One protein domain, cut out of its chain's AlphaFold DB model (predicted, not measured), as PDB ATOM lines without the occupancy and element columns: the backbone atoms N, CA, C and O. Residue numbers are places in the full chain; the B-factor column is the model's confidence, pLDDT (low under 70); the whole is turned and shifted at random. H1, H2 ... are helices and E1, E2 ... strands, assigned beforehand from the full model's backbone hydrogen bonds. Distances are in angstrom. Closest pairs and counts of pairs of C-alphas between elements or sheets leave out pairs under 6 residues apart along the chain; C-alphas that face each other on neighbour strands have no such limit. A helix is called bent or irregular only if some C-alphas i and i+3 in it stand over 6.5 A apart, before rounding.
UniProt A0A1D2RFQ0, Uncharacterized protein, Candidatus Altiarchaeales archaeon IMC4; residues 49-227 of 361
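AT A GLANCE: This is residues 49 to 227 of the 361 residues of an uncharacterized protein of Candidatus Altiarchaeales archaeon IMC4 (UniProt A0A1D2RFQ0). A strongly twisted antiparallel sheet, E5 E4 E3 E7 E6, makes one end of the domain, and a parallel sheet, E2 E1 E8 E9, lies toward the other. H2 and H3 pack on both sheets, H1 covers the opposite face of the parallel sheet, and E10 packs on H1. The printed part has 179 residues, with four named helices and ten named strands in the order E1 H1 E2 E3 E4 E5 E6 E7 H2 E8 H3 E9 H4 E10; the class is mixed, helices and strands, with 79 residues, under half, in named elements. The whole is compact, with a radius of gyration of the C-alphas of 15.2 A and spans of 52 by 42 by 26 A.

IN THESE COORDINATES: The larger sheet holds E5, residues 130 to 134, E4, 121 to 124, E3, 111 to 115 and 13.2 A long, E7, 149 to 152, and E6, 144 to 146. The other holds E2, residues 104 to 107, E1, 50 to 53, E8, 172 to 174, and E9, 195 to 197. H1 is residues 89 to 101, 18.5 A; H2, 158 to 168, 14.2 A; H3, 180 to 191, 16.7 A; H4, 204 to 207. E10, residues 222 to 225, pairs with no named strand. C-alpha 50 is at (6.945, -0.870, 11.093), C-alpha 225 at (12.497, 12.955, 19.119).

HOW THE PARTS SIT: E3 E4 E5 form a meander, each strand the antiparallel neighbour of the one before; N 122 and O 114 are 3.0 A apart, N 123 and O 132 2.8 A. H2 is on this sheet at a height of 9.0 A, in two layers, a helix on one face; its closest C-alphas to E3 are Met 160 and Ala 111, 5.3 A. H2 and H3 touch at Asn 159 and Lys 182, C-alphas 4.7 A apart, at a shallow tilt of 23 degrees, the same way. The parallel sheet has three layers, helices on both faces: H2 and H3 on one, H1 on the other. E1, H1, E2 and E8, H3, E9 are strand-helix-strand units, parallel neighbours joined through a helix, with right-handed crossovers; N 51 and O 104 are 2.8 A apart, N 173 and O 195 2.8 A. Every O i to N i+4 pair is within hydrogen-bond range in H1 and H3, 5 of 7 in irregular H2, where C-alphas 160 and 163 are 7.5 A apart; H4 is too short for such a pair.

THE WHOLE: The C-alphas of Ser 117 and Ser 226, the two farthest apart, are 52.6 A apart. The printed part has no cut. The links E1 to H1 and H4 to E10 are long. The mean pLDDT of the printed part is 95.5, and no printed residue is under 70.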
ATOM      1  N   ALA A  49      10.007   2.966  11.249       98.69
ATOM      2  CA  ALA A  49       9.686   1.686  11.869       98.69
ATOM      3  C   ALA A  49       8.356   1.126  11.337       98.69
ATOM      4  O   ALA A  49       7.436   1.875  11.006       98.69
ATOM      5  N   VAL A  50       8.230  -0.201  11.324       98.75
ATOM      6  CA  VAL A  50       6.945  -0.870  11.093       98.75
ATOM      7  C   VAL A  50       6.230  -1.047  12.429       98.75
ATOM      8  O   VAL A  50       6.772  -1.675  13.343       98.75
ATOM      9  N   VAL A  51       5.009  -0.528  12.525       98.88
ATOM     10  CA  VAL A  51       4.141  -0.636  13.701       98.88
ATOM     11  C   VAL A  51       2.953  -1.524  13.361       98.88
ATOM     12  O   VAL A  51       2.160  -1.220  12.475       98.88
ATOM     13  N   GLY A  52       2.838  -2.644  14.067       98.81
ATOM     14  CA  GLY A  52       1.679  -3.519  13.990       98.81
ATOM     15  C   GLY A  52       0.565  -3.018  14.898       98.81
ATOM     16  O   GLY A  52       0.812  -2.691  16.054       98.81
ATOM     17  N   VAL A  53      -0.665  -2.976  14.403       98.81
ATOM     18  CA  VAL A  53      -1.810  -2.479  15.174       98.81
ATOM     19  C   VAL A  53      -2.950  -3.481  15.190       98.81
ATOM     20  O   VAL A  53      -3.149  -4.238  14.234       98.81
ATOM     21  N   GLN A  54      -3.718  -3.476  16.275       97.69
ATOM     22  CA  GLN A  54      -5.045  -4.084  16.252       97.69
ATOM     23  C   GLN A  54      -5.936  -3.379  15.215       97.69
ATOM     24  O   GLN A  54      -5.715  -2.217  14.892       97.69
ATOM     25  N   VAL A  55      -6.936  -4.075  14.681       96.88
ATOM     26  CA  VAL A  55      -7.867  -3.501  13.701       96.88
ATOM     27  C   VAL A  55      -8.880  -2.563  14.352       96.88
ATOM     28  O   VAL A  55      -8.996  -1.419  13.915       96.88
ATOM     29  N   ASP A  56      -9.579  -3.033  15.388       94.69
ATOM     30  CA  ASP A  56     -10.627  -2.264  16.065       94.69
ATOM     31  C   ASP A  56     -10.029  -1.009  16.721       94.69
ATOM     32  O   ASP A  56      -8.974  -1.097  17.353       94.69
ATOM     33  N   ARG A  57     -10.676   0.154  16.592       93.62
ATOM     34  CA  ARG A  57     -10.210   1.458  17.122       93.62
ATOM     35  C   ARG A  57      -8.889   1.988  16.541       93.62
ATOM     36  O   ARG A  57      -8.312   2.921  17.097       93.62
ATOM     37  N   VAL A  58      -8.404   1.424  15.429       96.56
ATOM     38  CA  VAL A  58      -7.220   1.939  14.711       96.56
ATOM     39  C   VAL A  58      -7.448   1.972  13.205       96.56
ATOM     40  O   VAL A  58      -7.383   3.035  12.600       96.56
ATOM     41  N   ILE A  59      -7.721   0.816  12.601       96.31
ATOM     42  CA  ILE A  59      -7.947   0.684  11.155       96.31
ATOM     43  C   ILE A  59      -9.412   0.966  10.828       96.31
ATOM     44  O   ILE A  59      -9.726   1.630   9.846       96.31
ATOM     45  N   ARG A  60     -10.309   0.443  11.663       94.00
ATOM     46  CA  ARG A  60     -11.755   0.648  11.595       94.00
ATOM     47  C   ARG A  60     -12.356   0.471  12.986       94.00
ATOM     48  O   ARG A  60     -11.686  -0.062  13.867       94.00
ATOM     49  N   ASP A  61     -13.586   0.915  13.198       89.38
ATOM     50  CA  ASP A  61     -14.298   0.690  14.460       89.38
ATOM     51  C   ASP A  61     -15.695   0.153  14.154       89.38
ATOM     52  O   ASP A  61     -16.490   0.796  13.469       89.38
ATOM     53  N   VAL A  62     -15.973  -1.054  14.647       80.50
ATOM     54  CA  VAL A  62     -17.236  -1.766  14.393       80.50
ATOM     55  C   VAL A  62     -18.430  -1.149  15.125       80.50
ATOM     56  O   VAL A  62     -19.580  -1.427  14.791       80.50
ATOM     57  N   GLU A  63     -18.191  -0.321  16.133       81.38
ATOM     58  CA  GLU A  63     -19.222   0.435  16.840       81.38
ATOM     59  C   GLU A  63     -19.462   1.810  16.187       81.38
ATOM     60  O   GLU A  63     -20.430   2.495  16.521       81.38
ATOM     61  N   TRP A  64     -18.626   2.214  15.222       80.19
ATOM     62  CA  TRP A  64     -18.755   3.485  14.519       80.19
ATOM     63  C   TRP A  64     -19.516   3.353  13.196       80.19
ATOM     64  O   TRP A  64     -19.134   2.604  12.299       80.19
ATOM     65  N   VAL A  65     -20.541   4.189  13.005       76.31
ATOM     66  CA  VAL A  65     -21.224   4.343  11.712       76.31
ATOM     67  C   VAL A  65     -20.654   5.568  11.000       76.31
ATOM     68  O   VAL A  65     -20.940   6.707  11.360       76.31
ATOM     69  N   GLY A  66     -19.817   5.364   9.980       81.81
ATOM     70  CA  GLY A  66     -19.182   6.490   9.291       81.81
ATOM     71  C   GLY A  66     -18.100   6.090   8.304       81.81
ATOM     72  O   GLY A  66     -18.278   5.142   7.546       81.81
ATOM     73  N   VAL A  67     -17.018   6.868   8.235       83.06
ATOM     74  CA  VAL A  67     -15.886   6.611   7.324       83.06
ATOM     75  C   VAL A  67     -15.076   5.371   7.725       83.06
ATOM     76  O   VAL A  67     -14.541   4.706   6.848       83.06
ATOM     77  N   TRP A  68     -15.097   5.010   9.012       86.00
ATOM     78  CA  TRP A  68     -14.378   3.869   9.598       86.00
ATOM     79  C   TRP A  68     -15.243   2.629   9.844       86.00
ATOM     80  O   TRP A  68     -14.864   1.774  10.633       86.00
ATOM     81  N   ASP A  69     -16.394   2.532   9.181       86.12
ATOM     82  CA  ASP A  69     -17.307   1.383   9.279       86.12
ATOM     83  C   ASP A  69     -16.723   0.139   8.576       86.12
ATOM     84  O   ASP A  69     -16.033   0.244   7.549       86.12
ATOM     85  N   GLU A  70     -17.039  -1.057   9.086       82.31
ATOM     86  CA  GLU A  70     -16.544  -2.333   8.566       82.31
ATOM     87  C   GLU A  70     -16.889  -2.616   7.095       82.31
ATOM     88  O   GLU A  70     -16.212  -3.420   6.448       82.31
ATOM     89  N   LYS A  71     -17.931  -1.973   6.561       86.00
ATOM     90  CA  LYS A  71     -18.378  -2.088   5.166       86.00
ATOM     91  C   LYS A  71     -17.561  -1.224   4.214       86.00
ATOM     92  O   LYS A  71     -17.603  -1.457   3.009       86.00
ATOM     93  N   LYS A  72     -16.864  -0.207   4.730       88.75
ATOM     94  CA  LYS A  72     -16.089   0.749   3.924       88.75
ATOM     95  C   LYS A  72     -14.598   0.476   3.976       88.75
ATOM     96  O   LYS A  72     -13.922   0.657   2.968       88.75
ATOM     97  N   VAL A  73     -14.099   0.026   5.125       91.56
ATOM     98  CA  VAL A  73     -12.675  -0.245   5.319       91.56
ATOM     99  C   VAL A  73     -12.461  -1.736   5.564       91.56
ATOM    100  O   VAL A  73     -12.989  -2.276   6.539       91.56
ATOM    101  N   PRO A  74     -11.698  -2.439   4.709       93.69
ATOM    102  CA  PRO A  74     -11.381  -3.840   4.944       93.69
ATOM    103  C   PRO A  74     -10.442  -3.981   6.151       93.69
ATOM    104  O   PRO A  74      -9.562  -3.156   6.370       93.69
ATOM    105  N   ALA A  75     -10.590  -5.044   6.943       92.50
ATOM    106  CA  ALA A  75      -9.802  -5.218   8.170       92.50
ATOM    107  C   ALA A  75      -8.281  -5.262   7.937       92.50
ATOM    108  O   ALA A  75      -7.508  -4.830   8.785       92.50
ATOM    109  N   ASN A  76      -7.847  -5.791   6.789       94.06
ATOM    110  CA  ASN A  76      -6.439  -5.877   6.408       94.06
ATOM    111  C   ASN A  76      -5.912  -4.594   5.737       94.06
ATOM    112  O   ASN A  76      -4.819  -4.611   5.169       94.06
ATOM    113  N   TYR A  77      -6.675  -3.497   5.784       94.38
ATOM    114  CA  TYR A  77      -6.259  -2.214   5.235       94.38
ATOM    115  C   TYR A  77      -4.952  -1.728   5.878       94.38
ATOM    116  O   TYR A  77      -4.647  -2.032   7.036       94.38
ATOM    117  N   THR A  78      -4.157  -1.011   5.086       94.81
ATOM    118  CA  THR A  78      -2.904  -0.375   5.503       94.81
ATOM    119  C   THR A  78      -3.040   1.118   5.221       94.81
ATOM    120  O   THR A  78      -3.085   1.486   4.044       94.81
ATOM    121  N   PRO A  79      -3.154   1.962   6.259       95.81
ATOM    122  CA  PRO A  79      -3.358   3.390   6.077       95.81
ATOM    123  C   PRO A  79      -2.106   4.040   5.488       95.81
ATOM    124  O   PRO A  79      -0.979   3.697   5.851       95.81
ATOM    125  N   ARG A  80      -2.317   4.971   4.558       93.50
ATOM    126  CA  ARG A  80      -1.260   5.710   3.850       93.50
ATOM    127  C   ARG A  80      -0.894   7.011   4.549       93.50
ATOM    128  O   ARG A  80       0.249   7.448   4.463       93.50
ATOM    129  N   ASP A  81      -1.859   7.611   5.235       95.81
ATOM    130  CA  ASP A  81      -1.695   8.842   5.995       95.81
ATOM    131  C   ASP A  81      -2.588   8.844   7.243       95.81
ATOM    132  O   ASP A  81      -3.369   7.923   7.488       95.81
ATOM    133  N   THR A  82      -2.432   9.873   8.074       97.00
ATOM    134  CA  THR A  82      -3.099   9.976   9.375       97.00
ATOM    135  C   THR A  82      -4.612  10.144   9.281       97.00
ATOM    136  O   THR A  82      -5.304   9.832  10.247       97.00
ATOM    137  N   ASN A  83      -5.143  10.626   8.153       95.31
ATOM    138  CA  ASN A  83      -6.584  10.778   7.957       95.31
ATOM    139  C   ASN A  83      -7.263   9.447   7.648       95.31
ATOM    140  O   ASN A  83      -8.484   9.422   7.582       95.31
ATOM    141  N   GLU A  84      -6.501   8.372   7.440       95.19
ATOM    142  CA  GLU A  84      -7.001   7.015   7.208       95.19
ATOM    143  C   GLU A  84      -6.971   6.140   8.476       95.19
ATOM    144  O   GLU A  84      -7.160   4.925   8.404       95.19
ATOM    145  N   VAL A  85      -6.710   6.748   9.638       96.75
ATOM    146  CA  VAL A  85      -6.642   6.090  10.947       96.75
ATOM    147  C   VAL A  85      -7.758   6.622  11.843       96.75
ATOM    148  O   VAL A  85      -8.083   7.810  11.835       96.75
ATOM    149  N   VAL A  86      -8.344   5.744  12.656       96.31
ATOM    150  CA  VAL A  86      -9.337   6.116  13.669       96.31
ATOM    151  C   VAL A  86      -8.699   7.098  14.674       96.31
ATOM    152  O   VAL A  86      -7.706   6.756  15.308       96.31
ATOM    153  N   PRO A  87      -9.228   8.322  14.871       95.38
ATOM    154  CA  PRO A  87      -8.495   9.394  15.553       95.38
ATOM    155  C   PRO A  87      -8.670   9.413  17.083       95.38
ATOM    156  O   PRO A  87      -8.535  10.460  17.711       95.38
ATOM    157  N   TYR A  88      -8.989   8.277  17.705       93.56
ATOM    158  CA  TYR A  88      -9.151   8.149  19.159       93.56
ATOM    159  C   TYR A  88      -8.470   6.885  19.682       93.56
ATOM    160  O   TYR A  88      -8.119   5.994  18.911       93.56
ATOM    161  N   MET A  89      -8.269   6.814  21.001       95.12
ATOM    162  CA  MET A  89      -7.665   5.666  21.688       95.12
ATOM    163  C   MET A  89      -6.339   5.213  21.048       95.12
ATOM    164  O   MET A  89      -5.453   6.041  20.827       95.12
ATOM    165  N   GLU A  90      -6.160   3.919  20.764       97.88
ATOM    166  CA  GLU A  90      -4.954   3.382  20.127       97.88
ATOM    167  C   GLU A  90      -4.663   4.023  18.760       97.88
ATOM    168  O   GLU A  90      -3.495   4.206  18.398       97.88
ATOM    169  N   GLY A  91      -5.698   4.398  18.005       97.88
ATOM    170  CA  GLY A  91      -5.542   5.033  16.704       97.88
ATOM    171  C   GLY A  91      -4.987   6.456  16.797       97.88
ATOM    172  O   GLY A  91      -4.054   6.789  16.066       97.88
ATOM    173  N   ALA A  92      -5.413   7.249  17.788       98.00
ATOM    174  CA  ALA A  92      -4.808   8.560  18.069       98.00
ATOM    175  C   ALA A  92      -3.305   8.452  18.382       98.00
ATOM    176  O   ALA A  92      -2.494   9.236  17.890       98.00
ATOM    177  N   ARG A  93      -2.916   7.438  19.161       98.50
ATOM    178  CA  ARG A  93      -1.505   7.177  19.479       98.50
ATOM    179  C   ARG A  93      -0.715   6.674  18.267       98.50
ATOM    180  O   ARG A  93       0.466   6.976  18.116       98.50
ATOM    181  N   THR A  94      -1.370   5.945  17.368       98.75
ATOM    182  CA  THR A  94      -0.781   5.519  16.090       98.75
ATOM    183  C   THR A  94      -0.499   6.726  15.189       98.75
ATOM    184  O   THR A  94       0.600   6.832  14.645       98.75
ATOM    185  N   ILE A  95      -1.438   7.675  15.096       98.75
ATOM    186  CA  ILE A  95      -1.284   8.934  14.344       98.75
ATOM    187  C   ILE A  95      -0.065   9.734  14.825       98.75
ATOM    188  O   ILE A  95       0.691  10.264  14.013       98.75
ATOM    189  N   GLU A  96       0.183   9.791  16.132       98.62
ATOM    190  CA  GLU A  96       1.364  10.474  16.679       98.62
ATOM    191  C   GLU A  96       2.670   9.844  16.208       98.62
ATOM    192  O   GLU A  96       3.585  10.561  15.813       98.62
ATOM    193  N   LEU A  97       2.762   8.514  16.172       98.81
ATOM    194  CA  LEU A  97       3.948   7.843  15.637       98.81
ATOM    195  C   LEU A  97       4.103   8.050  14.129       98.81
ATOM    196  O   LEU A  97       5.233   8.173  13.652       98.81
ATOM    197  N   MET A  98       3.002   8.126  13.376       98.69
ATOM    198  CA  MET A  98       3.057   8.488  11.955       98.69
ATOM    199  C   MET A  98       3.636   9.896  11.789       98.69
ATOM    200  O   MET A  98       4.544  10.093  10.989       98.69
ATOM    201  N   ASN A  99       3.207  10.851  12.614       98.44
ATOM    202  CA  ASN A  99       3.687  12.231  12.553       98.44
ATOM    203  C   ASN A  99       5.132  12.403  13.047       98.44
ATOM    204  O   ASN A  99       5.911  13.139  12.446       98.44
ATOM    205  N   TYR A 100       5.504  11.755  14.151       98.62
ATOM    206  CA  TYR A 100       6.788  11.991  14.822       98.62
ATOM    207  C   TYR A 100       7.911  11.090  14.300       98.62
ATOM    208  O   TYR A 100       9.078  11.481  14.288       98.62
ATOM    209  N   ALA A 101       7.574   9.885  13.837       98.50
ATOM    210  CA  ALA A 101       8.543   8.891  13.388       98.50
ATOM    211  C   ALA A 101       8.287   8.377  11.964       98.50
ATOM    212  O   ALA A 101       9.033   7.511  11.510       98.50
ATOM    213  N   ASN A 102       7.297   8.893  11.227       98.25
ATOM    214  CA  ASN A 102       6.982   8.425   9.870       98.25
ATOM    215  C   ASN A 102       6.842   6.892   9.804       98.25
ATOM    216  O   ASN A 102       7.416   6.232   8.936       98.25
ATOM    217  N   VAL A 103       6.181   6.296  10.801       98.69
ATOM    218  CA  VAL A 103       6.045   4.836  10.873       98.69
ATOM    219  C   VAL A 103       5.135   4.308   9.769       98.69
ATOM    220  O   VAL A 103       4.156   4.946   9.391       98.69
ATOM    221  N   THR A 104       5.424   3.097   9.298       98.56
ATOM    222  CA  THR A 104       4.493   2.336   8.456       98.56
ATOM    223  C   THR A 104       3.593   1.494   9.346       98.56
ATOM    224  O   THR A 104       4.078   0.686  10.139       98.56
ATOM    225  N   VAL A 105       2.281   1.660   9.208       98.62
ATOM    226  CA  VAL A 105       1.287   0.931  10.003       98.62
ATOM    227  C   VAL A 105       0.876  -0.344   9.275       98.62
ATOM    228  O   VAL A 105       0.575  -0.308   8.089       98.62
ATOM    229  N   VAL A 106       0.826  -1.476   9.976       98.38
ATOM    230  CA  VAL A 106       0.317  -2.744   9.432       98.38
ATOM    231  C   VAL A 106      -0.760  -3.326  10.339       98.38
ATOM    232  O   VAL A 106      -0.568  -3.490  11.542       98.38
ATOM    233  N   SER A 107      -1.898  -3.691   9.760       98.00
ATOM    234  CA  SER A 107      -2.980  -4.359  10.485       98.00
ATOM    235  C   SER A 107      -2.586  -5.784  10.888       98.00
ATOM    236  O   SER A 107      -2.020  -6.555  10.103       98.00
ATOM    237  N   LEU A 108      -2.879  -6.164  12.130       98.44
ATOM    238  CA  LEU A 108      -2.595  -7.491  12.675       98.44
ATOM    239  C   LEU A 108      -3.877  -8.323  12.726       98.44
ATOM    240  O   LEU A 108      -4.498  -8.487  13.767       98.44
ATOM    241  N   THR A 109      -4.271  -8.842  11.567       97.19
ATOM    242  CA  THR A 109      -5.526  -9.574  11.344       97.19
ATOM    243  C   THR A 109      -5.322 -10.708  10.329       97.19
ATOM    244  O   THR A 109      -4.393 -10.617   9.517       97.19
ATOM    245  N   PRO A 110      -6.159 -11.762  10.323       96.62
ATOM    246  CA  PRO A 110      -7.168 -12.093  11.333       96.62
ATOM    247  C   PRO A 110      -6.563 -12.760  12.570       96.62
ATOM    248  O   PRO A 110      -5.464 -13.320  12.519       96.62
ATOM    249  N   ALA A 111      -7.327 -12.742  13.660       96.50
ATOM    250  CA  ALA A 111      -7.155 -13.673  14.765       96.50
ATOM    251  C   ALA A 111      -7.989 -14.930  14.502       96.50
ATOM    252  O   ALA A 111      -9.125 -14.844  14.037       96.50
ATOM    253  N   VAL A 112      -7.453 -16.101  14.837       96.12
ATOM    254  CA  VAL A 112      -8.220 -17.352  14.848       96.12
ATOM    255  C   VAL A 112      -8.311 -17.830  16.283       96.12
ATOM    256  O   VAL A 112      -7.282 -17.976  16.946       96.12
ATOM    257  N   CYS A 113      -9.527 -18.096  16.754       95.62
ATOM    258  CA  CYS A 113      -9.751 -18.657  18.075       95.62
ATOM    259  C   CYS A 113     -10.351 -20.064  17.995       95.62
ATOM    260  O   CYS A 113     -11.084 -20.382  17.057       95.62
ATOM    261  N   LYS A 114     -10.008 -20.904  18.973       96.75
ATOM    262  CA  LYS A 114     -10.551 -22.250  19.162       96.75
ATOM    263  C   LYS A 114     -11.342 -22.291  20.460       96.75
ATOM    264  O   LYS A 114     -10.855 -21.808  21.482       96.75
ATOM    265  N   GLU A 115     -12.539 -22.856  20.401       95.94
ATOM    266  CA  GLU A 115     -13.370 -23.089  21.577       95.94
ATOM    267  C   GLU A 115     -12.889 -24.321  22.348       95.94
ATOM    268  O   GLU A 115     -12.521 -25.345  21.763       95.94
ATOM    269  N   ASP A 116     -12.887 -24.217  23.673       94.50
ATOM    270  CA  ASP A 116     -12.748 -25.365  24.561       94.50
ATOM    271  C   ASP A 116     -14.107 -26.029  24.850       94.50
ATOM    272  O   ASP A 116     -15.162 -25.587  24.393       94.50
ATOM    273  N   SER A 117     -14.099 -27.100  25.647       93.56
ATOM    274  CA  SER A 117     -15.316 -27.832  26.027       93.56
ATOM    275  C   SER A 117     -16.309 -27.018  26.866       93.56
ATOM    276  O   SER A 117     -17.424 -27.478  27.092       93.56
ATOM    277  N   LEU A 118     -15.910 -25.843  27.361       92.12
ATOM    278  CA  LEU A 118     -16.743 -24.921  28.132       92.12
ATOM    279  C   LEU A 118     -17.200 -23.718  27.287       92.12
ATOM    280  O   LEU A 118     -17.781 -22.781  27.830       92.12
ATOM    281  N   GLY A 119     -16.933 -23.721  25.974       90.19
ATOM    282  CA  GLY A 119     -17.289 -22.631  25.064       90.19
ATOM    283  C   GLY A 119     -16.404 -21.389  25.200       90.19
ATOM    284  O   GLY A 119     -16.746 -20.323  24.691       90.19
ATOM    285  N   ARG A 120     -15.262 -21.482  25.891       94.44
ATOM    286  CA  ARG A 120     -14.298 -20.381  25.996       94.44
ATOM    287  C   ARG A 120     -13.405 -20.383  24.768       94.44
ATOM    288  O   ARG A 120     -12.845 -21.422  24.425       94.44
ATOM    289  N   CYS A 121     -13.230 -19.225  24.136       95.44
ATOM    290  CA  CYS A 121     -12.354 -19.118  22.977       95.44
ATOM    291  C   CYS A 121     -10.946 -18.662  23.368       95.44
ATOM    292  O   CYS A 121     -10.771 -17.711  24.129       95.44
ATOM    293  N   TYR A 122      -9.940 -19.317  22.796       97.69
ATOM    294  CA  TYR A 122      -8.529 -18.975  22.964       97.69
ATOM    295  C   TYR A 122      -7.924 -18.670  21.602       97.69
ATOM    296  O   TYR A 122      -8.198 -19.407  20.660       97.69
ATOM    297  N   THR A 123      -7.137 -17.606  21.467       97.38
ATOM    298  CA  THR A 123      -6.440 -17.227  20.228       97.38
ATOM    299  C   THR A 123      -5.033 -17.812  20.162       97.38
ATOM    300  O   THR A 123      -4.435 -18.181  21.180       97.38
ATOM    301  N   LYS A 124      -4.521 -17.926  18.932       96.50
ATOM    302  CA  LYS A 124      -3.196 -18.477  18.646       96.50
ATOM    303  C   LYS A 124      -2.059 -17.545  19.059       96.50
ATOM    304  O   LYS A 124      -2.152 -16.323  18.928       96.50
ATOM    305  N   ASP A 125      -0.953 -18.151  19.459       97.19
ATOM    306  CA  ASP A 125       0.363 -17.526  19.444       97.19
ATOM    307  C   ASP A 125       1.067 -17.700  18.083       97.19
ATOM    308  O   ASP A 125       0.472 -18.131  17.092       97.19
ATOM    309  N   GLY A 126       2.342 -17.319  18.011       95.19
ATOM    310  CA  GLY A 126       3.156 -17.437  16.799       95.19
ATOM    311  C   GLY A 126       3.571 -18.864  16.435       95.19
ATOM    312  O   GLY A 126       3.983 -19.089  15.300       95.19
ATOM    313  N   GLU A 127       3.448 -19.808  17.367       96.19
ATOM    314  CA  GLU A 127       3.739 -21.234  17.179       96.19
ATOM    315  C   GLU A 127       2.473 -22.026  16.805       96.19
ATOM    316  O   GLU A 127       2.545 -23.190  16.416       96.19
ATOM    317  N   GLY A 128       1.306 -21.377  16.868       95.38
ATOM    318  CA  GLY A 128       0.009 -21.968  16.564       95.38
ATOM    319  C   GLY A 128      -0.707 -22.562  17.780       95.38
ATOM    320  O   GLY A 128      -1.769 -23.164  17.602       95.38
ATOM    321  N   ASN A 129      -0.186 -22.372  18.998       97.12
ATOM    322  CA  ASN A 129      -0.837 -22.824  20.224       97.12
ATOM    323  C   ASN A 129      -1.964 -21.864  20.616       97.12
ATOM    324  O   ASN A 129      -1.777 -20.650  20.683       97.12
ATOM    325  N   TYR A 130      -3.141 -22.407  20.923       97.25
ATOM    326  CA  TYR A 130      -4.291 -21.630  21.385       97.25
ATOM    327  C   TYR A 130      -4.200 -21.403  22.897       97.25
ATOM    328  O   TYR A 130      -4.617 -22.259  23.676       97.25
ATOM    329  N   ARG A 131      -3.629 -20.267  23.310       96.19
ATOM    330  CA  ARG A 131      -3.306 -19.987  24.724       96.19
ATOM    331  C   ARG A 131      -3.961 -18.737  25.288       96.19
ATOM    332  O   ARG A 131      -4.286 -18.707  26.469       96.19
ATOM    333  N   PHE A 132      -4.196 -17.713  24.469       97.81
ATOM    334  CA  PHE A 132      -4.662 -16.438  25.003       97.81
ATOM    335  C   PHE A 132      -6.181 -16.398  25.031       97.81
ATOM    336  O   PHE A 132      -6.833 -16.387  23.991       97.81
ATOM    337  N   TYR A 133      -6.756 -16.359  26.230       97.25
ATOM    338  CA  TYR A 133      -8.203 -16.261  26.378       97.25
ATOM    339  C   TYR A 133      -8.750 -14.994  25.704       97.25
ATOM    340  O   TYR A 133      -8.197 -13.898  25.854       97.25
ATOM    341  N   MET A 134      -9.859 -15.144  24.989       93.88
ATOM    342  CA  MET A 134     -10.623 -14.070  24.376       93.88
ATOM    343  C   MET A 134     -12.056 -14.133  24.913       93.88
ATOM    344  O   MET A 134     -12.714 -15.167  24.758       93.88
ATOM    345  N   PRO A 135     -12.560 -13.065  25.550       88.56
ATOM    346  CA  PRO A 135     -13.868 -13.131  26.164       88.56
ATOM    347  C   PRO A 135     -14.977 -13.002  25.110       88.56
ATOM    348  O   PRO A 135     -14.753 -12.418  24.042       88.56
ATOM    349  N   PRO A 136     -16.177 -13.543  25.392       86.69
ATOM    350  CA  PRO A 136     -17.269 -13.596  24.423       86.69
ATOM    351  C   PRO A 136     -17.695 -12.232  23.873       86.69
ATOM    352  O   PRO A 136     -18.043 -12.142  22.702       86.69
ATOM    353  N   ASP A 137     -17.610 -11.159  24.666       83.19
ATOM    354  CA  ASP A 137     -17.962  -9.796  24.233       83.19
ATOM    355  C   ASP A 137     -17.033  -9.245  23.136       83.19
ATOM    356  O   ASP A 137     -17.360  -8.257  22.480       83.19
ATOM    357  N   LYS A 138     -15.878  -9.886  22.903       83.75
ATOM    358  CA  LYS A 138     -14.958  -9.548  21.804       83.75
ATOM    359  C   LYS A 138     -15.221 -10.353  20.537       83.75
ATOM    360  O   LYS A 138     -14.618 -10.065  19.505       83.75
ATOM    361  N   ILE A 139     -16.134 -11.322  20.577       82.50
ATOM    362  CA  ILE A 139     -16.636 -11.996  19.379       82.50
ATOM    363  C   ILE A 139     -17.662 -11.059  18.737       82.50
ATOM    364  O   ILE A 139     -18.857 -11.107  19.017       82.50
ATOM    365  N   ARG A 140     -17.160 -10.133  17.916       80.25
ATOM    366  CA  ARG A 140     -17.971  -9.110  17.246       80.25
ATOM    367  C   ARG A 140     -18.876  -9.719  16.177       80.25
ATOM    368  O   ARG A 140     -18.641 -10.823  15.692       80.25
ATOM    369  N   ARG A 141     -19.855  -8.930  15.722       80.06
ATOM    370  CA  ARG A 141     -20.770  -9.297  14.623       80.06
ATOM    371  C   ARG A 141     -20.066  -9.670  13.310       80.06
ATOM    372  O   ARG A 141     -20.665 -10.315  12.461       80.06
ATOM    373  N   THR A 142     -18.815  -9.254  13.136       84.25
ATOM    374  CA  THR A 142     -17.980  -9.530  11.959       84.25
ATOM    375  C   THR A 142     -17.202 -10.846  12.057       84.25
ATOM    376  O   THR A 142     -16.501 -11.212  11.112       84.25
ATOM    377  N   ALA A 143     -17.290 -11.557  13.184       90.69
ATOM    378  CA  ALA A 143     -16.648 -12.849  13.357       90.69
ATOM    379  C   ALA A 143     -17.331 -13.928  12.504       90.69
ATOM    380  O   ALA A 143     -18.557 -14.008  12.426       90.69
ATOM    381  N   ILE A 144     -16.529 -14.802  11.902       94.31
ATOM    382  CA  ILE A 144     -17.005 -15.931  11.097       94.31
ATOM    383  C   ILE A 144     -16.903 -17.194  11.952       94.31
ATOM    384  O   ILE A 144     -15.805 -17.562  12.379       94.31
ATOM    385  N   LYS A 145     -18.039 -17.857  12.214       94.31
ATOM    386  CA  LYS A 145     -18.070 -19.150  12.914       94.31
ATOM    387  C   LYS A 145     -17.426 -20.230  12.040       94.31
ATOM    388  O   LYS A 145     -17.632 -20.271  10.831       94.31
ATOM    389  N   THR A 146     -16.664 -21.109  12.674       93.88
ATOM    390  CA  THR A 146     -16.046 -22.301  12.079       93.88
ATOM    391  C   THR A 146     -16.428 -23.533  12.900       93.88
ATOM    392  O   THR A 146     -16.963 -23.388  14.002       93.88
ATOM    393  N   ASP A 147     -16.092 -24.729  12.414       89.81
ATOM    394  CA  ASP A 147     -16.418 -26.008  13.068       89.81
ATOM    395  C   ASP A 147     -15.899 -26.137  14.513       89.81
ATOM    396  O   ASP A 147     -16.408 -26.952  15.276       89.81
ATOM    397  N   GLY A 148     -14.901 -25.338  14.918       90.50
ATOM    398  CA  GLY A 148     -14.300 -25.410  16.256       90.50
ATOM    399  C   GLY A 148     -13.970 -24.064  16.900       90.50
ATOM    400  O   GLY A 148     -13.151 -24.020  17.816       90.50
ATOM    401  N   GLY A 149     -14.535 -22.959  16.406       95.19
ATOM    402  CA  GLY A 149     -14.258 -21.624  16.939       95.19
ATOM    403  C   GLY A 149     -14.609 -20.504  15.967       95.19
ATOM    404  O   GLY A 149     -15.606 -20.602  15.250       95.19
ATOM    405  N   TYR A 150     -13.791 -19.450  15.917       96.56
ATOM    406  CA  TYR A 150     -14.076 -18.252  15.120       96.56
ATOM    407  C   TYR A 150     -12.843 -17.696  14.408       96.56
ATOM    408  O   TYR A 150     -11.721 -17.766  14.915       96.56
ATOM    409  N   ILE A 151     -13.078 -17.067  13.257       96.38
ATOM    410  CA  ILE A 151     -12.131 -16.164  12.596       96.38
ATOM    411  C   ILE A 151     -12.588 -14.733  12.876       96.38
ATOM    412  O   ILE A 151     -13.735 -14.382  12.600       96.38
ATOM    413  N   LEU A 152     -11.698 -13.909  13.426       94.88
ATOM    414  CA  LEU A 152     -11.987 -12.539  13.840       94.88
ATOM    415  C   LEU A 152     -11.106 -11.567  13.065       94.88
ATOM    416  O   LEU A 152      -9.893 -11.491  13.272       94.88
ATOM    417  N   HIS A 153     -11.734 -10.813  12.170       94.75
ATOM    418  CA  HIS A 153     -11.055  -9.784  11.395       94.75
ATOM    419  C   HIS A 153     -10.815  -8.510  12.218       94.75
ATOM    420  O   HIS A 153      -9.754  -7.897  12.106       94.75
ATOM    421  N   ASP A 154     -11.759  -8.157  13.089       94.25
ATOM    422  CA  ASP A 154     -11.675  -7.006  13.990       94.25
ATOM    423  C   ASP A 154     -11.008  -7.400  15.302       94.25
ATOM    424  O   ASP A 154     -11.652  -7.695  16.308       94.25
ATOM    425  N   THR A 155      -9.679  -7.470  15.280       96.12
ATOM    426  CA  THR A 155      -8.902  -7.772  16.481       96.12
ATOM    427  C   THR A 155      -8.987  -6.626  17.487       96.12
ATOM    428  O   THR A 155      -8.769  -5.477  17.104       96.12
ATOM    429  N   HIS A 156      -9.204  -6.943  18.764       95.38
ATOM    430  CA  HIS A 156      -9.283  -5.977  19.858       95.38
ATOM    431  C   HIS A 156      -8.429  -6.430  21.058       95.38
ATOM    432  O   HIS A 156      -8.912  -7.031  22.024       95.38
ATOM    433  N   GLY A 157      -7.141  -6.106  21.007       97.06
ATOM    434  CA  GLY A 157      -6.178  -6.325  22.082       97.06
ATOM    435  C   GLY A 157      -5.021  -7.252  21.732       97.06
ATOM    436  O   GLY A 157      -5.049  -7.985  20.740       97.06
ATOM    437  N   VAL A 158      -3.985  -7.209  22.578       98.44
ATOM    438  CA  VAL A 158      -2.705  -7.900  22.336       98.44
ATOM    439  C   VAL A 158      -2.886  -9.417  22.169       98.44
ATOM    440  O   VAL A 158      -2.249 -10.035  21.317       98.44
ATOM    441  N   ASN A 159      -3.815 -10.011  22.922       98.06
ATOM    442  CA  ASN A 159      -4.159 -11.435  22.848       98.06
ATOM    443  C   ASN A 159      -4.632 -11.875  21.455       98.06
ATOM    444  O   ASN A 159      -4.360 -13.000  21.044       98.06
ATOM    445  N   MET A 160      -5.318 -11.006  20.714       97.69
ATOM    446  CA  MET A 160      -5.849 -11.335  19.389       97.69
ATOM    447  C   MET A 160      -4.828 -11.108  18.272       97.69
ATOM    448  O   MET A 160      -4.884 -11.776  17.244       97.69
ATOM    449  N   VAL A 161      -3.881 -10.193  18.465       98.44
ATOM    450  CA  VAL A 161      -2.893  -9.840  17.435       98.44
ATOM    451  C   VAL A 161      -1.602 -10.658  17.520       98.44
ATOM    452  O   VAL A 161      -0.780 -10.583  16.607       98.44
ATOM    453  N   ALA A 162      -1.413 -11.440  18.589       98.44
ATOM    454  CA  ALA A 162      -0.156 -12.122  18.901       98.44
ATOM    455  C   ALA A 162       0.372 -13.021  17.766       98.44
ATOM    456  O   ALA A 162       1.544 -12.911  17.403       98.44
ATOM    457  N   GLU A 163      -0.476 -13.859  17.158       98.44
ATOM    458  CA  GLU A 163      -0.092 -14.706  16.015       98.44
ATOM    459  C   GLU A 163       0.436 -13.869  14.839       98.44
ATOM    460  O   GLU A 163       1.503 -14.144  14.284       98.44
ATOM    461  N   GLN A 164      -0.304 -12.827  14.454       98.62
ATOM    462  CA  GLN A 164       0.052 -11.989  13.309       98.62
ATOM    463  C   GLN A 164       1.294 -11.143  13.599       98.62
ATOM    464  O   GLN A 164       2.145 -10.989  12.725       98.62
ATOM    465  N   ALA A 165       1.443 -10.643  14.829       98.62
ATOM    466  CA  ALA A 165       2.642  -9.939  15.270       98.62
ATOM    467  C   ALA A 165       3.875 -10.845  15.204       98.62
ATOM    468  O   ALA A 165       4.896 -10.450  14.651       98.62
ATOM    469  N   ALA A 166       3.771 -12.082  15.691       98.19
ATOM    470  CA  ALA A 166       4.862 -13.051  15.647       98.19
ATOM    471  C   ALA A 166       5.299 -13.395  14.210       98.19
ATOM    472  O   ALA A 166       6.493 -13.564  13.949       98.19
ATOM    473  N   LYS A 167       4.345 -13.456  13.268       98.06
ATOM    474  CA  LYS A 167       4.605 -13.702  11.841       98.06
ATOM    475  C   LYS A 167       5.237 -12.500  11.141       98.06
ATOM    476  O   LYS A 167       6.221 -12.660  10.424       98.06
ATOM    477  N   LYS A 168       4.676 -11.303  11.340       98.19
ATOM    478  CA  LYS A 168       5.102 -10.071  10.650       98.19
ATOM    479  C   LYS A 168       6.320  -9.404  11.292       98.19
ATOM    480  O   LYS A 168       6.996  -8.637  10.620       98.19
ATOM    481  N   LYS A 169       6.592  -9.694  12.569       98.31
ATOM    482  CA  LYS A 169       7.698  -9.152  13.377       98.31
ATOM    483  C   LYS A 169       7.830  -7.622  13.272       98.31
ATOM    484  O   LYS A 169       8.905  -7.134  12.921       98.31
ATOM    485  N   PRO A 170       6.754  -6.851  13.541       98.75
ATOM    486  CA  PRO A 170       6.864  -5.397  13.571       98.75
ATOM    487  C   PRO A 170       7.822  -4.964  14.689       98.75
ATOM    488  O   PRO A 170       8.048  -5.698  15.651       98.75
ATOM    489  N   PHE A 171       8.353  -3.745  14.590       98.88
ATOM    490  CA  PHE A 171       9.185  -3.170  15.650       98.88
ATOM    491  C   PHE A 171       8.385  -2.962  16.946       98.88
ATOM    492  O   PHE A 171       8.897  -3.177  18.048       98.88
ATOM    493  N   LEU A 172       7.129  -2.535  16.801       98.94
ATOM    494  CA  LEU A 172       6.206  -2.221  17.887       98.94
ATOM    495  C   LEU A 172       4.815  -2.768  17.566       98.94
ATOM    496  O   LEU A 172       4.376  -2.702  16.418       98.94
ATOM    497  N   VAL A 173       4.111  -3.247  18.588       98.94
ATOM    498  CA  VAL A 173       2.676  -3.540  18.557       98.94
ATOM    499  C   VAL A 173       1.916  -2.516  19.392       98.94
ATOM    500  O   VAL A 173       2.271  -2.306  20.550       98.94
ATOM    501  N   ILE A 174       0.859  -1.925  18.831       98.88
ATOM    502  CA  ILE A 174      -0.105  -1.093  19.566       98.88
ATOM    503  C   ILE A 174      -1.448  -1.809  19.613       98.88
ATOM    504  O   ILE A 174      -2.077  -2.057  18.579       98.88
ATOM    505  N   ALA A 175      -1.885  -2.155  20.818       98.56
ATOM    506  CA  ALA A 175      -3.176  -2.788  21.040       98.56
ATOM    507  C   ALA A 175      -3.642  -2.607  22.489       98.56
ATOM    508  O   ALA A 175      -2.858  -2.317  23.388       98.56
ATOM    509  N   CYS A 176      -4.928  -2.824  22.729       97.62
ATOM    510  CA  CYS A 176      -5.529  -2.756  24.051       97.62
ATOM    511  C   CYS A 176      -4.945  -3.834  24.992       97.62
ATOM    512  O   CYS A 176      -4.762  -4.987  24.587       97.62
ATOM    513  N   GLY A 177      -4.682  -3.468  26.252       97.12
ATOM    514  CA  GLY A 177      -4.046  -4.279  27.300       97.12
ATOM    515  C   GLY A 177      -4.911  -4.467  28.556       97.12
ATOM    516  O   GLY A 177      -4.386  -4.689  29.646       97.12
ATOM    517  N   ASP A 178      -6.231  -4.352  28.421       96.38
ATOM    518  CA  ASP A 178      -7.193  -4.211  29.522       96.38
ATOM    519  C   ASP A 178      -7.655  -5.523  30.180       96.38
ATOM    520  O   ASP A 178      -8.650  -5.533  30.908       96.38
ATOM    521  N   MET A 179      -6.934  -6.626  29.961       96.31
ATOM    522  CA  MET A 179      -7.255  -7.943  30.516       96.31
ATOM    523  C   MET A 179      -6.003  -8.762  30.855       96.31
ATOM    524  O   MET A 179      -4.978  -8.595  30.191       96.31
ATOM    525  N   PRO A 180      -6.095  -9.738  31.781       97.94
ATOM    526  CA  PRO A 180      -4.979 -10.631  32.095       97.94
ATOM    527  C   PRO A 180      -4.391 -11.354  30.875       97.94
ATOM    528  O   PRO A 180      -3.181 -11.345  30.684       97.94
ATOM    529  N   SER A 181      -5.228 -11.910  29.990       97.94
ATOM    530  CA  SER A 181      -4.742 -12.603  28.782       97.94
ATOM    531  C   SER A 181      -4.057 -11.666  27.784       97.94
ATOM    532  O   SER A 181      -3.202 -12.098  27.013       97.94
ATOM    533  N   LYS A 182      -4.395 -10.369  27.801       98.38
ATOM    534  CA  LYS A 182      -3.704  -9.345  27.011       98.38
ATOM    535  C   LYS A 182      -2.336  -9.026  27.608       98.38
ATOM    536  O   LYS A 182      -1.384  -8.901  26.851       98.38
ATOM    537  N   ALA A 183      -2.215  -8.955  28.935       98.62
ATOM    538  CA  ALA A 183      -0.921  -8.826  29.609       98.62
ATOM    539  C   ALA A 183      -0.013 -10.043  29.348       98.62
ATOM    540  O   ALA A 183       1.158  -9.869  29.017       98.62
ATOM    541  N   GLU A 184      -0.565 -11.258  29.388       98.69
ATOM    542  CA  GLU A 184       0.159 -12.485  29.032       98.69
ATOM    543  C   GLU A 184       0.683 -12.442  27.584       98.69
ATOM    544  O   GLU A 184       1.844 -12.761  27.318       98.69
ATOM    545  N   ALA A 185      -0.155 -12.001  26.642       98.75
ATOM    546  CA  ALA A 185       0.236 -11.842  25.247       98.75
ATOM    547  C   ALA A 185       1.288 -10.738  25.047       98.75
ATOM    548  O   ALA A 185       2.200 -10.917  24.236       98.75
ATOM    549  N   SER A 186       1.223  -9.636  25.807       98.81
ATOM    550  CA  SER A 186       2.280  -8.615  25.821       98.81
ATOM    551  C   SER A 186       3.630  -9.222  26.200       98.81
ATOM    552  O   SER A 186       4.619  -8.998  25.503       98.81
ATOM    553  N   LEU A 187       3.668 -10.038  27.260       98.81
ATOM    554  CA  LEU A 187       4.890 -10.714  27.698       98.81
ATOM    555  C   LEU A 187       5.403 -11.715  26.663       98.81
ATOM    556  O   LEU A 187       6.604 -11.769  26.399       98.81
ATOM    557  N   TYR A 188       4.505 -12.475  26.037       98.81
ATOM    558  CA  TYR A 188       4.864 -13.378  24.946       98.81
ATOM    559  C   TYR A 188       5.566 -12.635  23.797       98.81
ATOM    560  O   TYR A 188       6.669 -13.017  23.405       98.81
ATOM    561  N   LEU A 189       4.981 -11.541  23.300       98.88
ATOM    562  CA  LEU A 189       5.574 -10.755  22.213       98.88
ATOM    563  C   LEU A 189       6.896 -10.097  22.626       98.88
ATOM    564  O   LEU A 189       7.868 -10.138  21.867       98.88
ATOM    565  N   ALA A 190       6.976  -9.577  23.851       98.81
ATOM    566  CA  ALA A 190       8.213  -9.027  24.389       98.81
ATOM    567  C   ALA A 190       9.328 -10.084  24.461       98.81
ATOM    568  O   ALA A 190      10.476  -9.803  24.107       98.81
ATOM    569  N   ASN A 191       9.018 -11.328  24.841       98.69
ATOM    570  CA  ASN A 191       9.994 -12.426  24.844       98.69
ATOM    571  C   ASN A 191      10.524 -12.746  23.438       98.69
ATOM    572  O   ASN A 191      11.691 -13.117  23.280       98.69
ATOM    573  N   MET A 192       9.708 -12.520  22.406       98.31
ATOM    574  CA  MET A 192      10.121 -12.624  21.002       98.31
ATOM    575  C   MET A 192      10.961 -11.434  20.509       98.31
ATOM    576  O   MET A 192      11.450 -11.470  19.382       98.31
ATOM    577  N   GLY A 193      11.158 -10.396  21.326       98.56
ATOM    578  CA  GLY A 193      11.878  -9.179  20.938       98.56
ATOM    579  C   GLY A 193      11.003  -8.108  20.287       98.56
ATOM    580  O   GLY A 193      11.541  -7.127  19.781       98.56
ATOM    581  N   ILE A 194       9.680  -8.274  20.297       98.88
ATOM    582  CA  ILE A 194       8.734  -7.297  19.749       98.88
ATOM    583  C   ILE A 194       8.333  -6.341  20.873       98.88
ATOM    584  O   ILE A 194       7.925  -6.782  21.946       98.88
ATOM    585  N   ASN A 195       8.446  -5.030  20.648       98.94
ATOM    586  CA  ASN A 195       7.976  -4.056  21.632       98.94
ATOM    587  C   ASN A 195       6.444  -4.001  21.639       98.94
ATOM    588  O   ASN A 195       5.807  -4.187  20.603       98.94
ATOM    589  N   VAL A 196       5.847  -3.699  22.787       98.94
ATOM    590  CA  VAL A 196       4.396  -3.622  22.967       98.94
ATOM    591  C   VAL A 196       4.046  -2.334  23.700       98.94
ATOM    592  O   VAL A 196       4.607  -2.041  24.754       98.94
ATOM    593  N   TYR A 197       3.103  -1.577  23.150       98.88
ATOM    594  CA  TYR A 197       2.517  -0.402  23.777       98.88
ATOM    595  C   TYR A 197       1.010  -0.597  23.925       98.88
ATOM    596  O   TYR A 197       0.306  -0.844  22.944       98.88
ATOM    597  N   THR A 198       0.514  -0.500  25.156       98.50
ATOM    598  CA  THR A 198      -0.906  -0.683  25.464       98.50
ATOM    599  C   THR A 198      -1.462   0.551  26.173       98.50
ATOM    600  O   THR A 198      -1.418   0.598  27.399       98.50
ATOM    601  N   PRO A 199      -2.019   1.546  25.456       98.00
ATOM    602  CA  PRO A 199      -2.597   2.743  26.080       98.00
ATOM    603  C   PRO A 199      -3.638   2.418  27.163       98.00
ATOM    604  O   PRO A 199      -3.676   3.065  28.212       98.00
ATOM    605  N   CYS A 200      -4.454   1.394  26.898       96.94
ATOM    606  CA  CYS A 200      -5.442   0.808  27.797       96.94
ATOM    607  C   CYS A 200      -4.791  -0.296  28.660       96.94
ATOM    608  O   CYS A 200      -4.870  -1.471  28.309       96.94
ATOM    609  N   ASP A 201      -4.133   0.037  29.771       97.62
ATOM    610  CA  ASP A 201      -3.155  -0.827  30.467       97.62
ATOM    611  C   ASP A 201      -3.635  -1.499  31.765       97.62
ATOM    612  O   ASP A 201      -2.812  -1.881  32.598       97.62
ATOM    613  N   ARG A 202      -4.949  -1.702  31.938       97.69
ATOM    614  CA  ARG A 202      -5.558  -2.106  33.228       97.69
ATOM    615  C   ARG A 202      -4.853  -3.277  33.933       97.69
ATOM    616  O   ARG A 202      -4.790  -3.315  35.158       97.69
ATOM    617  N   PHE A 203      -4.338  -4.245  33.172       98.50
ATOM    618  CA  PHE A 203      -3.697  -5.448  33.712       98.50
ATOM    619  C   PHE A 203      -2.196  -5.559  33.439       98.50
ATOM    620  O   PHE A 203      -1.606  -6.592  33.744       98.50
ATOM    621  N   GLN A 204      -1.546  -4.522  32.906       98.44
ATOM    622  CA  GLN A 204      -0.111  -4.609  32.620       98.44
ATOM    623  C   GLN A 204       0.756  -4.702  33.879       98.44
ATOM    624  O   GLN A 204       1.870  -5.204  33.781       98.44
ATOM    625  N   TYR A 205       0.244  -4.340  35.063       98.44
ATOM    626  CA  TYR A 205       0.932  -4.576  36.342       98.44
ATOM    627  C   TYR A 205       1.330  -6.050  36.557       98.44
ATOM    628  O   TYR A 205       2.293  -6.328  37.263       98.44
ATOM    629  N   LEU A 206       0.641  -7.004  35.912       98.69
ATOM    630  CA  LEU A 206       1.008  -8.427  35.938       98.69
ATOM    631  C   LEU A 206       2.389  -8.701  35.322       98.69
ATOM    632  O   LEU A 206       2.976  -9.749  35.569       98.69
ATOM    633  N   ASN A 207       2.905  -7.756  34.538       98.56
ATOM    634  CA  ASN A 207       4.220  -7.800  33.921       98.56
ATOM    635  C   ASN A 207       5.257  -6.961  34.692       98.56
ATOM    636  O   ASN A 207       6.296  -6.649  34.124       98.56
ATOM    637  N   LEU A 208       5.023  -6.571  35.951       98.44
ATOM    638  CA  LEU A 208       6.041  -5.883  36.759       98.44
ATOM    639  C   LEU A 208       7.353  -6.687  36.823       98.44
ATOM    640  O   LEU A 208       7.355  -7.890  37.094       98.44
ATOM    641  N   ASP A 209       8.471  -5.997  36.587       96.88
ATOM    642  CA  ASP A 209       9.838  -6.539  36.541       96.88
ATOM    643  C   ASP A 209      10.057  -7.656  35.501       96.88
ATOM    644  O   ASP A 209      10.872  -8.568  35.672       96.88
ATOM    645  N   TYR A 210       9.299  -7.638  34.404       97.69
ATOM    646  CA  TYR A 210       9.458  -8.645  33.361       97.69
ATOM    647  C   TYR A 210      10.883  -8.658  32.773       97.69
ATOM    648  O   TYR A 210      11.502  -7.621  32.502       97.69
ATOM    649  N   GLN A 211      11.389  -9.855  32.483       97.12
ATOM    650  CA  GLN A 211      12.694 -10.061  31.855       97.12
ATOM    651  C   GLN A 211      12.489 -10.557  30.423       97.12
ATOM    652  O   GLN A 211      12.409 -11.757  30.175       97.12
ATOM    653  N   ALA A 212      12.359  -9.619  29.484       98.06
ATOM    654  CA  ALA A 212      12.149  -9.913  28.070       98.06
ATOM    655  C   ALA A 212      13.063  -9.071  27.169       98.06
ATOM    656  O   ALA A 212      13.637  -8.069  27.601       98.06
ATOM    657  N   LYS A 213      13.201  -9.496  25.908       98.19
ATOM    658  CA  LYS A 213      14.056  -8.837  24.903       98.19
ATOM    659  C   LYS A 213      13.447  -7.526  24.402       98.19
ATOM    660  O   LYS A 213      14.151  -6.533  24.253       98.19
ATOM    661  N   GLY A 214      12.152  -7.553  24.106       98.56
ATOM    662  CA  GLY A 214      11.347  -6.388  23.760       98.56
ATOM    663  C   GLY A 214      10.851  -5.680  25.014       98.56
ATOM    664  O   GLY A 214      10.913  -6.229  26.116       98.56
ATOM    665  N   ARG A 215      10.351  -4.457  24.845       98.75
ATOM    666  CA  ARG A 215       9.809  -3.650  25.940       98.75
ATOM    667  C   ARG A 215       8.287  -3.622  25.921       98.75
ATOM    668  O   ARG A 215       7.691  -3.537  24.854       98.75
ATOM    669  N   ILE A 216       7.676  -3.635  27.098       98.81
ATOM    670  CA  ILE A 216       6.247  -3.421  27.323       98.81
ATOM    671  C   ILE A 216       6.088  -2.068  28.011       98.81
ATOM    672  O   ILE A 216       6.700  -1.840  29.055       98.81
ATOM    673  N   ILE A 217       5.280  -1.188  27.428       98.75
ATOM    674  CA  ILE A 217       4.871   0.085  28.023       98.75
ATOM    675  C   ILE A 217       3.342   0.109  28.080       98.75
ATOM    676  O   ILE A 217       2.673  -0.184  27.088       98.75
ATOM    677  N   GLY A 218       2.798   0.420  29.257       98.06
ATOM    678  CA  GLY A 218       1.367   0.621  29.469       98.06
ATOM    679  C   GLY A 218       0.901   1.974  28.940       98.06
ATOM    680  O   GLY A 218       1.328   2.426  27.880       98.06
ATOM    681  N   THR A 219       0.037   2.644  29.692       98.06
ATOM    682  CA  THR A 219      -0.325   4.030  29.415       98.06
ATOM    683  C   THR A 219       0.936   4.892  29.501       98.06
ATOM    684  O   THR A 219       1.745   4.695  30.395       98.06
ATOM    685  N   ALA A 220       1.170   5.788  28.545       98.56
ATOM    686  CA  ALA A 220       2.346   6.663  28.526       98.56
ATOM    687  C   ALA A 220       2.195   7.730  27.430       98.56
ATOM    688  O   ALA A 220       1.507   7.465  26.436       98.56
ATOM    689  N   PRO A 221       2.858   8.893  27.561       98.50
ATOM    690  CA  PRO A 221       2.918   9.897  26.507       98.50
ATOM    691  C   PRO A 221       3.826   9.461  25.356       98.50
ATOM    692  O   PRO A 221       4.801   8.731  25.553       98.50
ATOM    693  N   ILE A 222       3.534   9.983  24.169       98.81
ATOM    694  CA  ILE A 222       4.371   9.896  22.976       98.81
ATOM    695  C   ILE A 222       4.891  11.295  22.658       98.81
ATOM    696  O   ILE A 222       4.124  12.247  22.524       98.81
ATOM    697  N   ARG A 223       6.210  11.432  22.530       98.44
ATOM    698  CA  ARG A 223       6.880  12.707  22.248       98.44
ATOM    699  C   ARG A 223       7.753  12.594  21.009       98.44
ATOM    700  O   ARG A 223       8.374  11.559  20.762       98.44
ATOM    701  N   ASN A 224       7.830  13.683  20.255       97.81
ATOM    702  CA  ASN A 224       8.745  13.790  19.126       97.81
ATOM    703  C   ASN A 224      10.207  13.752  19.606       97.81
ATOM    704  O   ASN A 224      10.549  14.336  20.635       97.81
ATOM    705  N   HIS A 225      11.071  13.079  18.850       97.69
ATOM    706  CA  HIS A 225      12.497  12.955  19.119       97.69
ATOM    707  C   HIS A 225      13.294  13.089  17.813       97.69
ATOM    708  O   HIS A 225      12.834  12.730  16.732       97.69
ATOM    709  N   SER A 226      14.536  13.572  17.879       96.06
ATOM    710  CA  SER A 226      15.350  13.843  16.678       96.06
ATOM    711  C   SER A 226      15.509  12.621  15.753       96.06
ATOM    712  O   SER A 226      15.540  12.748  14.522       96.06
ATOM    713  N   THR A 227      15.545  11.424  16.341       96.75
ATOM    714  CA  THR A 227      15.698  10.132  15.656       96.75
ATOM    715  C   THR A 227      14.399   9.323  15.516       96.75
ATOM    716  O   THR A 227      14.449   8.201  15.012       96.75
TER     717      THR A 227